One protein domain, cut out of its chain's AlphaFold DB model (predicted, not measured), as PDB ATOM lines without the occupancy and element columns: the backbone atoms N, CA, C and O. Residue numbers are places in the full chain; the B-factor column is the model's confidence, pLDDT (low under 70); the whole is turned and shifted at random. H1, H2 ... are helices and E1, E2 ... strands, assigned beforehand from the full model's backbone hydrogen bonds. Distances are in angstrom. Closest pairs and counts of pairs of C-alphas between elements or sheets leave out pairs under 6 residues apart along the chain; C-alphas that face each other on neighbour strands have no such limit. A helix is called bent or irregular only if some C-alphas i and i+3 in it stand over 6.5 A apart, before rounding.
ATOM      1  N   SER A   4      47.201 -50.311  -8.720       88.62
ATOM      2  CA  SER A   4      47.191 -49.021  -9.402       88.62
ATOM      3  C   SER A   4      46.215 -49.094 -10.571       88.62
ATOM      4  O   SER A   4      46.267 -50.028 -11.369       88.62
ATOM      5  N   LEU A   5      45.288 -48.143 -10.624       89.19
ATOM      6  CA  LEU A   5      44.290 -48.021 -11.677       89.19
ATOM      7  C   LEU A   5      44.730 -46.914 -12.625       89.19
ATOM      8  O   LEU A   5      44.872 -45.767 -12.205       89.19
ATOM      9  N   ASN A   6      44.917 -47.246 -13.897       90.38
ATOM     10  CA  ASN A   6      45.152 -46.241 -14.924       90.38
ATOM     11  C   ASN A   6      43.813 -45.621 -15.325       90.38
ATOM     12  O   ASN A   6      42.887 -46.319 -15.735       90.38
ATOM     13  N   CYS A   7      43.715 -44.307 -15.182       90.12
ATOM     14  CA  CYS A   7      42.527 -43.527 -15.470       90.12
ATOM     15  C   CYS A   7      42.823 -42.531 -16.589       90.12
ATOM     16  O   CYS A   7      43.897 -41.934 -16.640       90.12
ATOM     17  N   LEU A   8      41.841 -42.319 -17.458       89.81
ATOM     18  CA  LEU A   8      41.890 -41.327 -18.521       89.81
ATOM     19  C   LEU A   8      40.601 -40.511 -18.471       89.81
ATOM     20  O   LEU A   8      39.515 -41.076 -18.338       89.81
ATOM     21  N   LEU A   9      40.718 -39.186 -18.545       87.12
ATOM     22  CA  LEU A   9      39.542 -38.319 -18.579       87.12
ATOM     23  C   LEU A   9      38.844 -38.424 -19.931       87.12
ATOM     24  O   LEU A   9      39.499 -38.454 -20.974       87.12
ATOM     25  N   LEU A  10      37.511 -38.435 -19.913       82.94
ATOM     26  CA  LEU A  10      36.728 -38.464 -21.141       82.94
ATOM     27  C   LEU A  10      37.092 -37.262 -22.027       82.94
ATOM     28  O   LEU A  10      37.260 -36.142 -21.549       82.94
ATOM     29  N   GLY A  11      37.256 -37.510 -23.324       80.88
ATOM     30  CA  GLY A  11      37.695 -36.507 -24.294       80.88
ATOM     31  C   GLY A  11      39.212 -36.387 -24.468       80.88
ATOM     32  O   GLY A  11      39.651 -35.845 -25.489       80.88
ATOM     33  N   LYS A  12      40.015 -36.950 -23.554       86.38
ATOM     34  CA  LYS A  12      41.435 -37.228 -23.807       86.38
ATOM     35  C   LYS A  12      41.553 -38.485 -24.660       86.38
ATOM     36  O   LYS A  12      40.840 -39.459 -24.448       86.38
ATOM     37  N   THR A  13      42.437 -38.450 -25.650       86.44
ATOM     38  CA  THR A  13      42.599 -39.543 -26.623       86.44
ATOM     39  C   THR A  13      44.035 -40.036 -26.691       86.44
ATOM     40  O   THR A  13      44.405 -40.630 -27.699       86.44
ATOM     41  N   SER A  14      44.846 -39.730 -25.674       86.38
ATOM     42  CA  SER A  14      46.197 -40.260 -25.566       86.38
ATOM     43  C   SER A  14      46.473 -40.866 -24.200       86.38
ATOM     44  O   SER A  14      46.091 -40.301 -23.177       86.38
ATOM     45  N   PHE A  15      47.199 -41.981 -24.178       87.25
ATOM     46  CA  PHE A  15      47.696 -42.588 -22.946       87.25
ATOM     47  C   PHE A  15      48.689 -41.694 -22.197       87.25
ATOM     48  O   PHE A  15      48.806 -41.814 -20.982       87.25
ATOM     49  N   ASN A  16      49.325 -40.730 -22.871       89.00
ATOM     50  CA  ASN A  16      50.160 -39.725 -22.206       89.00
ATOM     51  C   ASN A  16      49.361 -38.795 -21.278       89.00
ATOM     52  O   ASN A  16      49.928 -38.206 -20.361       89.00
ATOM     53  N   ASP A  17      48.048 -38.658 -21.497       87.94
ATOM     54  CA  ASP A  17      47.146 -37.917 -20.610       87.94
ATOM     55  C   ASP A  17      46.612 -38.789 -19.453       87.94
ATOM     56  O   ASP A  17      45.877 -38.291 -18.591       87.94
ATOM     57  N   ALA A  18      46.926 -40.091 -19.434       90.06
ATOM     58  CA  ALA A  18      46.472 -40.994 -18.387       90.06
ATOM     59  C   ALA A  18      47.183 -40.705 -17.058       90.06
ATOM     60  O   ALA A  18      48.329 -40.257 -16.999       90.06
ATOM     61  N   PHE A  19      46.495 -40.986 -15.960       90.12
ATOM     62  CA  PHE A  19      47.022 -40.831 -14.613       90.12
ATOM     63  C   PHE A  19      46.659 -42.034 -13.754       90.12
ATOM     64  O   PHE A  19      45.628 -42.674 -13.946       90.12
ATOM     65  N   ALA A  20      47.501 -42.317 -12.768       90.94
ATOM     66  CA  ALA A  20      47.313 -43.447 -11.880       90.94
ATOM     67  C   ALA A  20      46.545 -43.061 -10.606       90.94
ATOM     68  O   ALA A  20      46.896 -42.106  -9.900       90.94
ATOM     69  N   ILE A  21      45.545 -43.864 -10.254       89.81
ATOM     70  CA  ILE A  21      44.932 -43.898  -8.928       89.81
ATOM     71  C   ILE A  21      45.469 -45.111  -8.185       89.81
ATOM     72  O   ILE A  21      45.165 -46.261  -8.488       89.81
ATOM     73  N   ASN A  22      46.285 -44.833  -7.177       89.12
ATOM     74  CA  ASN A  22      46.890 -45.858  -6.341       89.12
ATOM     75  C   ASN A  22      45.968 -46.188  -5.173       89.12
ATOM     76  O   ASN A  22      45.616 -45.284  -4.409       89.12
ATOM     77  N   VAL A  23      45.656 -47.474  -5.015       88.12
ATOM     78  CA  VAL A  23      44.821 -48.016  -3.941       88.12
ATOM     79  C   VAL A  23      45.701 -48.841  -2.997       88.12
ATOM     80  O   VAL A  23      46.529 -49.660  -3.419       88.12
ATOM     81  N   ALA A  24      45.575 -48.588  -1.698       90.00
ATOM     82  CA  ALA A  24      46.264 -49.337  -0.652       90.00
ATOM     83  C   ALA A  24      45.335 -50.399  -0.047       90.00
ATOM     84  O   ALA A  24      44.136 -50.405  -0.304       90.00
ATOM     85  N   ASN A  25      45.892 -51.296   0.773       91.75
ATOM     86  CA  ASN A  25      45.112 -52.350   1.434       91.75
ATOM     87  C   ASN A  25      43.968 -51.765   2.279       91.75
ATOM     88  O   ASN A  25      42.873 -52.317   2.354       91.75
ATOM     89  N   VAL A  26      44.246 -50.609   2.879       90.44
ATOM     90  CA  VAL A  26      43.280 -49.722   3.513       90.44
ATOM     91  C   VAL A  26      43.507 -48.341   2.921       90.44
ATOM     92  O   VAL A  26      44.638 -47.856   2.925       90.44
ATOM     93  N   THR A  27      42.455 -47.739   2.381       88.69
ATOM     94  CA  THR A  27      42.488 -46.396   1.801       88.69
ATOM     95  C   THR A  27      41.525 -45.509   2.579       88.69
ATOM     96  O   THR A  27      40.394 -45.913   2.846       88.69
ATOM     97  N   GLU A  28      41.978 -44.323   2.972       88.56
ATOM     98  CA  GLU A  28      41.131 -43.327   3.626       88.56
ATOM     99  C   GLU A  28      40.305 -42.582   2.571       88.56
ATOM    100  O   GLU A  28      40.848 -42.063   1.596       88.56
ATOM    101  N   ILE A  29      38.986 -42.556   2.758       87.81
ATOM    102  CA  ILE A  29      38.009 -41.948   1.850       87.81
ATOM    103  C   ILE A  29      37.006 -41.195   2.717       87.81
ATOM    104  O   ILE A  29      36.378 -41.794   3.586       87.81
ATOM    105  N   TYR A  30      36.902 -39.873   2.553       83.31
ATOM    106  CA  TYR A  30      36.114 -39.006   3.448       83.31
ATOM    107  C   TYR A  30      36.370 -39.256   4.946       83.31
ATOM    108  O   TYR A  30      35.445 -39.232   5.757       83.31
ATOM    109  N   ARG A  31      37.632 -39.487   5.331       82.88
ATOM    110  CA  ARG A  31      38.044 -39.801   6.716       82.88
ATOM    111  C   ARG A  31      37.576 -41.161   7.243       82.88
ATOM    112  O   ARG A  31      37.672 -41.432   8.438       82.88
ATOM    113  N   ILE A  32      37.080 -42.026   6.362       87.88
ATOM    114  CA  ILE A  32      36.713 -43.405   6.669       87.88
ATOM    115  C   ILE A  32      37.740 -44.329   6.028       87.88
ATOM    116  O   ILE A  32      38.048 -44.230   4.844       87.88
ATOM    117  N   ASN A  33      38.258 -45.265   6.816       91.31
ATOM    118  CA  ASN A  33      39.174 -46.284   6.329       91.31
ATOM    119  C   ASN A  33      38.402 -47.414   5.642       91.31
ATOM    120  O   ASN A  33      37.689 -48.177   6.296       91.31
ATOM    121  N   VAL A  34      38.584 -47.549   4.331       90.50
ATOM    122  CA  VAL A  34      37.952 -48.582   3.507       90.50
ATOM    123  C   VAL A  34      38.995 -49.627   3.119       90.50
ATOM    124  O   VAL A  34      40.049 -49.305   2.570       90.50
ATOM    125  N   LYS A  35      38.717 -50.899   3.427       92.12
ATOM    126  CA  LYS A  35      39.538 -52.030   2.965       92.12
ATOM    127  C   LYS A  35      39.331 -52.246   1.471       92.12
ATOM    128  O   LYS A  35      38.206 -52.113   1.002       92.12
ATOM    129  N   ILE A  36      40.378 -52.655   0.760       87.88
ATOM    130  CA  ILE A  36      40.309 -52.881  -0.690       87.88
ATOM    131  C   ILE A  36      39.211 -53.879  -1.094       87.88
ATOM    132  O   ILE A  36      38.483 -53.614  -2.043       87.88
ATOM    133  N   ASP A  37      39.010 -54.949  -0.319       89.62
ATOM    134  CA  ASP A  37      37.965 -55.958  -0.570       89.62
ATOM    135  C   ASP A  37      36.535 -55.399  -0.455       89.62
ATOM    136  O   ASP A  37      35.586 -55.985  -0.970       89.62
ATOM    137  N   ASN A  38      36.379 -54.255   0.217       92.38
ATOM    138  CA  ASN A  38      35.101 -53.580   0.434       92.38
ATOM    139  C   ASN A  38      34.942 -52.323  -0.431       92.38
ATOM    140  O   ASN A  38      33.954 -51.604  -0.271       92.38
ATOM    141  N   LEU A  39      35.916 -52.025  -1.292       90.00
ATOM    142  CA  LEU A  39      35.970 -50.778  -2.035       90.00
ATOM    143  C   LEU A  39      34.931 -50.775  -3.159       90.00
ATOM    144  O   LEU A  39      34.901 -51.663  -4.012       90.00
ATOM    145  N   LYS A  40      34.059 -49.767  -3.155       91.00
ATOM    146  CA  LYS A  40      32.972 -49.624  -4.126       91.00
ATOM    147  C   LYS A  40      33.350 -48.663  -5.247       91.00
ATOM    148  O   LYS A  40      34.260 -47.848  -5.142       91.00
ATOM    149  N   ILE A  41      32.576 -48.699  -6.328       88.50
ATOM    150  CA  ILE A  41      32.711 -47.740  -7.435       88.50
ATOM    151  C   ILE A  41      32.488 -46.295  -6.951       88.50
ATOM    152  O   ILE A  41      33.192 -45.397  -7.402       88.50
ATOM    153  N   SER A  42      31.563 -46.069  -6.011       89.44
ATOM    154  CA  SER A  42      31.353 -44.753  -5.384       89.44
ATOM    155  C   SER A  42      32.620 -44.240  -4.700       89.44
ATOM    156  O   SER A  42      32.995 -43.086  -4.869       89.44
ATOM    157  N   ASP A  43      33.331 -45.124  -4.006       91.19
ATOM    158  CA  ASP A  43      34.565 -44.802  -3.296       91.19
ATOM    159  C   ASP A  43      35.684 -44.403  -4.275       91.19
ATOM    160  O   ASP A  43      36.449 -43.471  -4.021       91.19
ATOM    161  N   LEU A  44      35.742 -45.052  -5.448       90.25
ATOM    162  CA  LEU A  44      36.654 -44.666  -6.530       90.25
ATOM    163  C   LEU A  44      36.354 -43.270  -7.077       90.25
ATOM    164  O   LEU A  44      37.295 -42.518  -7.326       90.25
ATOM    165  N   ARG A  45      35.076 -42.905  -7.256       91.19
ATOM    166  CA  ARG A  45      34.695 -41.562  -7.736       91.19
ATOM    167  C   ARG A  45      35.228 -40.482  -6.802       91.19
ATOM    168  O   ARG A  45      35.818 -39.511  -7.263       91.19
ATOM    169  N   VAL A  46      35.099 -40.702  -5.497       91.00
ATOM    170  CA  VAL A  46      35.615 -39.797  -4.465       91.00
ATOM    171  C   VAL A  46      37.133 -39.685  -4.539       91.00
ATOM    172  O   VAL A  46      37.662 -38.579  -4.559       91.00
ATOM    173  N   LEU A  47      37.843 -40.815  -4.627       90.19
ATOM    174  CA  LEU A  47      39.306 -40.826  -4.726       90.19
ATOM    175  C   LEU A  47      39.825 -40.110  -5.978       90.19
ATOM    176  O   LEU A  47      40.847 -39.424  -5.924       90.19
ATOM    177  N   ILE A  48      39.146 -40.288  -7.111       90.12
ATOM    178  CA  ILE A  48      39.487 -39.603  -8.360       90.12
ATOM    179  C   ILE A  48      39.242 -38.103  -8.205       90.12
ATOM    180  O   ILE A  48      40.126 -37.311  -8.538       90.12
ATOM    181  N   LEU A  49      38.075 -37.716  -7.680       89.31
ATOM    182  CA  LEU A  49      37.716 -36.319  -7.483       89.31
ATOM    183  C   LEU A  49      38.697 -35.619  -6.540       89.31
ATOM    184  O   LEU A  49      39.218 -34.575  -6.899       89.31
ATOM    185  N   ASP A  50      39.023 -36.210  -5.391       86.19
ATOM    186  CA  ASP A  50      39.969 -35.643  -4.422       86.19
ATOM    187  C   ASP A  50      41.342 -35.345  -5.055       86.19
ATOM    188  O   ASP A  50      41.926 -34.284  -4.841       86.19
ATOM    189  N   ARG A  51      41.825 -36.234  -5.934       83.69
ATOM    190  CA  ARG A  51      43.131 -36.080  -6.600       83.69
ATOM    191  C   ARG A  51      43.120 -35.208  -7.853       83.69
ATOM    192  O   ARG A  51      44.187 -34.763  -8.280       83.69
ATOM    193  N   LYS A  52      41.970 -35.041  -8.508       84.12
ATOM    194  CA  LYS A  52      41.852 -34.377  -9.821       84.12
ATOM    195  C   LYS A  52      40.779 -33.291  -9.870       84.12
ATOM    196  O   LYS A  52      40.425 -32.863 -10.966       84.12
ATOM    197  N   LYS A  53      40.305 -32.809  -8.719       82.06
ATOM    198  CA  LYS A  53      39.245 -31.797  -8.590       82.06
ATOM    199  C   LYS A  53      39.453 -30.609  -9.529       82.06
ATOM    200  O   LYS A  53      38.583 -30.307 -10.342       82.06
ATOM    201  N   ASP A  54      40.650 -30.031  -9.495       78.94
ATOM    202  CA  ASP A  54      41.004 -28.850 -10.290       78.94
ATOM    203  C   ASP A  54      40.997 -29.117 -11.804       78.94
ATOM    204  O   ASP A  54      40.797 -28.208 -12.601       78.94
ATOM    205  N   THR A  55      41.220 -30.368 -12.220       79.81
ATOM    206  CA  THR A  55      41.251 -30.764 -13.638       79.81
ATOM    207  C   THR A  55      39.873 -31.159 -14.163       79.81
ATOM    208  O   THR A  55      39.602 -31.014 -15.351       79.81
ATOM    209  N   LEU A  56      39.013 -31.695 -13.296       77.12
ATOM    210  CA  LEU A  56      37.706 -32.226 -13.674       77.12
ATOM    211  C   LEU A  56      36.649 -31.135 -13.837       77.12
ATOM    212  O   LEU A  56      35.719 -31.322 -14.612       77.12
ATOM    213  N   GLY A  57      36.767 -30.025 -13.100       74.75
ATOM    214  CA  GLY A  57      35.729 -28.990 -13.075       74.75
ATOM    215  C   GLY A  57      34.392 -29.483 -12.502       74.75
ATOM    216  O   GLY A  57      33.363 -28.857 -12.734       74.75
ATOM    217  N   ILE A  58      34.412 -30.606 -11.779       77.62
ATOM    218  CA  ILE A  58      33.273 -31.208 -11.082       77.62
ATOM    219  C   ILE A  58      33.487 -30.978  -9.582       77.62
ATOM    220  O   ILE A  58      34.618 -31.066  -9.098       77.62
ATOM    221  N   ASP A  59      32.426 -30.673  -8.844       78.88
ATOM    222  CA  ASP A  59      32.449 -30.452  -7.395       78.88
ATOM    223  C   ASP A  59      31.889 -31.631  -6.584       78.88
ATOM    224  O   ASP A  59      32.257 -31.778  -5.416       78.88
ATOM    225  N   ASP A  60      31.089 -32.493  -7.214       81.88
ATOM    226  CA  ASP A  60      30.482 -33.674  -6.603       81.88
ATOM    227  C   ASP A  60      30.853 -34.977  -7.336       81.88
ATOM    228  O   ASP A  60      30.735 -35.113  -8.558       81.88
ATOM    229  N   ALA A  61      31.287 -35.974  -6.563       83.81
ATOM    230  CA  ALA A  61      31.676 -37.283  -7.065       83.81
ATOM    231  C   ALA A  61      30.490 -38.042  -7.682       83.81
ATOM    232  O   ALA A  61      30.701 -38.885  -8.555       83.81
ATOM    233  N   ASP A  62      29.253 -37.736  -7.287       84.25
ATOM    234  CA  ASP A  62      28.058 -38.402  -7.805       84.25
ATOM    235  C   ASP A  62      27.758 -38.050  -9.267       84.25
ATOM    236  O   ASP A  62      27.183 -38.875  -9.985       84.25
ATOM    237  N   PHE A  63      28.238 -36.901  -9.759       83.62
ATOM    238  CA  PHE A  63      28.145 -36.531 -11.177       83.62
ATOM    239  C   PHE A  63      29.195 -37.223 -12.057       83.62
ATOM    240  O   PHE A  63      29.135 -37.136 -13.286       83.62
ATOM    241  N   MET A  64      30.161 -37.933 -11.466       85.38
ATOM    242  CA  MET A  64      31.205 -38.619 -12.218       85.38
ATOM    243  C   MET A  64      30.728 -39.977 -12.750       85.38
ATOM    244  O   MET A  64      30.490 -40.931 -12.004       85.38
ATOM    245  N   ASN A  65      30.704 -40.104 -14.076       85.31
ATOM    246  CA  ASN A  65      30.508 -41.382 -14.755       85.31
ATOM    247  C   ASN A  65      31.850 -42.080 -15.002       85.31
ATOM    248  O   ASN A  65      32.770 -41.494 -15.571       85.31
ATOM    249  N   LEU A  66      31.949 -43.349 -14.599       88.00
ATOM    250  CA  LEU A  66      33.136 -44.181 -14.793       88.00
ATOM    251  C   LEU A  66      32.856 -45.255 -15.841       88.00
ATOM    252  O   LEU A  66      31.836 -45.939 -15.773       88.00
ATOM    253  N   TRP A  67      33.792 -45.428 -16.770       85.94
ATOM    254  CA  TRP A  67      33.730 -46.435 -17.823       85.94
ATOM    255  C   TRP A  67      34.908 -47.387 -17.666       85.94
ATOM    256  O   TRP A  67      36.055 -46.952 -17.569       85.94
ATOM    257  N   LYS A  68      34.634 -48.693 -17.646       86.94
ATOM    258  CA  LYS A  68      35.687 -49.697 -17.787       86.94
ATOM    259  C   LYS A  68      35.932 -49.897 -19.275       86.94
ATOM    260  O   LYS A  68      35.018 -50.289 -19.995       86.94
ATOM    261  N   VAL A  69      37.161 -49.660 -19.705       82.62
ATOM    262  CA  VAL A  69      37.576 -49.860 -21.090       82.62
ATOM    263  C   VAL A  69      38.769 -50.811 -21.092       82.62
ATOM    264  O   VAL A  69      39.673 -50.662 -20.273       82.62
ATOM    265  N   ASP A  70      38.742 -51.807 -21.974       87.50
ATOM    266  CA  ASP A  70      39.845 -52.747 -22.178       87.50
ATOM    267  C   ASP A  70      40.562 -52.383 -23.484       87.50
ATOM    268  O   ASP A  70      40.088 -52.697 -24.577       87.50
ATOM    269  N   VAL A  71      41.630 -51.590 -23.368       84.94
ATOM    270  CA  VAL A  71      42.382 -51.034 -24.502       84.94
ATOM    271  C   VAL A  71      43.867 -51.165 -24.206       84.94
ATOM    272  O   VAL A  71      44.344 -50.781 -23.138       84.94
ATOM    273  N   THR A  72      44.595 -51.703 -25.177       88.38
ATOM    274  CA  THR A  72      46.058 -51.781 -25.169       88.38
ATOM    275  C   THR A  72      46.668 -50.541 -25.822       88.38
ATOM    276  O   THR A  72      45.985 -49.812 -26.537       88.38
ATOM    277  N   GLU A  73      47.966 -50.303 -25.640       83.25
ATOM    278  CA  GLU A  73      48.647 -49.166 -26.280       83.25
ATOM    279  C   GLU A  73      48.537 -49.208 -27.818       83.25
ATOM    280  O   GLU A  73      48.255 -48.193 -28.449       83.25
ATOM    281  N   SER A  74      48.620 -50.398 -28.426       88.25
ATOM    282  CA  SER A  74      48.385 -50.593 -29.868       88.25
ATOM    283  C   SER A  74      46.966 -50.233 -30.326       88.25
ATOM    284  O   SER A  74      46.747 -49.966 -31.506       88.25
ATOM    285  N   ASP A  75      46.008 -50.208 -29.400       89.56
ATOM    286  CA  ASP A  75      44.598 -49.917 -29.643       89.56
ATOM    287  C   ASP A  75      44.198 -48.476 -29.265       89.56
ATOM    288  O   ASP A  75      43.007 -48.161 -29.244       89.56
ATOM    289  N   GLU A  76      45.154 -47.576 -28.986       87.19
ATOM    290  CA  GLU A  76      44.893 -46.191 -28.542       87.19
ATOM    291  C   GLU A  76      43.892 -45.445 -29.446       87.19
ATOM    292  O   GLU A  76      43.088 -44.637 -28.978       87.19
ATOM    293  N   TYR A  77      43.862 -45.765 -30.744       86.56
ATOM    294  CA  TYR A  77      42.923 -45.181 -31.701       86.56
ATOM    295  C   TYR A  77      41.440 -45.369 -31.317       86.56
ATOM    296  O   TYR A  77      40.631 -44.505 -31.660       86.56
ATOM    297  N   LYS A  78      41.088 -46.429 -30.566       86.25
ATOM    298  CA  LYS A  78      39.726 -46.695 -30.058       86.25
ATOM    299  C   LYS A  78      39.272 -45.651 -29.034       86.25
ATOM    300  O   LYS A  78      38.081 -45.387 -28.903       86.25
ATOM    301  N   LEU A  79      40.202 -44.972 -28.352       85.12
ATOM    302  CA  LEU A  79      39.871 -43.920 -27.379       85.12
ATOM    303  C   LEU A  79      39.133 -42.736 -28.016       85.12
ATOM    304  O   LEU A  79      38.367 -42.045 -27.343       85.12
ATOM    305  N   LYS A  80      39.316 -42.509 -29.324       82.75
ATOM    306  CA  LYS A  80      38.615 -41.450 -30.063       82.75
ATOM    307  C   LYS A  80      37.102 -41.667 -30.112       82.75
ATOM    308  O   LYS A  80      36.368 -40.685 -30.187       82.75
ATOM    309  N   GLU A  81      36.632 -42.909 -30.022       80.44
ATOM    310  CA  GLU A  81      35.201 -43.234 -30.029       80.44
ATOM    311  C   GLU A  81      34.501 -42.732 -28.754       80.44
ATOM    312  O   GLU A  81      33.359 -42.280 -28.805       80.44
ATOM    313  N   PHE A  82      35.223 -42.675 -27.630       73.81
ATOM    314  CA  PHE A  82      34.711 -42.207 -26.336       73.81
ATOM    315  C   PHE A  82      34.670 -40.676 -26.199       73.81
ATOM    316  O   PHE A  82      34.202 -40.152 -25.193       73.81
ATOM    317  N   LYS A  83      35.140 -39.922 -27.199       66.38
ATOM    318  CA  LYS A  83      35.138 -38.449 -27.178       66.38
ATOM    319  C   LYS A  83      33.763 -37.838 -27.486       66.38
ATOM    320  O   LYS A  83      33.560 -36.652 -27.236       66.38
TER     321      LYS A  83
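AT A GLANCE: This is residues 4 to 83 of the 87 residues of an uncharacterized protein of Rhizophagus irregularis (UniProt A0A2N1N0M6). Two small two-stranded hairpins, E1 with E2 and E3 with E4, follow one another along an only just elongated domain, and helix H1 sits beside the place where they join, near E2 and E3. Helix H2 lies at the end of the long axis away from the E3 and E4 hairpin, reached by a long unnamed stretch, residues 57 to 72. The printed part has 80 residues, with four strands and then two helices in the order E1 E2 E3 E4 H1 H2; both sheets are antiparallel and the class is mixed, helices and strands. It is only just compact, close to loose, with a radius of gyration of the C-alphas of 13.5 A and spans of 39 by 26 by 17 A.

IN THESE COORDINATES: E1, residues 4 to 7, begins at C-alpha 4 (47.191, -49.021, -9.402). E2 is residues 19 to 23, 13.1 A long; E3 is residues 26 to 29 and E4 residues 32 to 35. H1, residues 41 to 56, measures 17.5 A. H2, residues 73 to 83, measures 17.3 A and ends at C-alpha 83 (35.138, -38.449, -27.178).

HOW THE PARTS SIT: In the E1 and E2 hairpin, antiparallel at 145 degrees, N 5 and O 21 are 2.8 A apart, within hydrogen-bond range. In the E3 and E4 hairpin, at 144 degrees, N 27 and O 34 are within range at 2.9 A. E2 and E3 meet only through their link. The closest C-alphas of E2 and H1, Ile 21 and Ile 48, are 7.0 A apart; those of E3 and H1, Ile 29 and Leu 47, 6.8 A. H1 has a kink of 62 degrees near residue 50. H1 and H2 are irregular: C-alphas 51 and 54 are 8.4 A apart, 74 and 77 7.9 A. O i to N i+4 pairs are within range in 10 of 12 for H1 and 0 of 7 for H2, where 7 of 8 O i to N i+3 pairs are. H2 is apart from H1 and the four strands.

THE WHOLE: The two C-alphas farthest apart, of Arg 31 and Ser 74, are 39.5 A from each other. The printed part has no cut. The links E1 to E2 and H1 to H2 are long. Mean pLDDT of the printed part is 86.4; residue 83 is under 70.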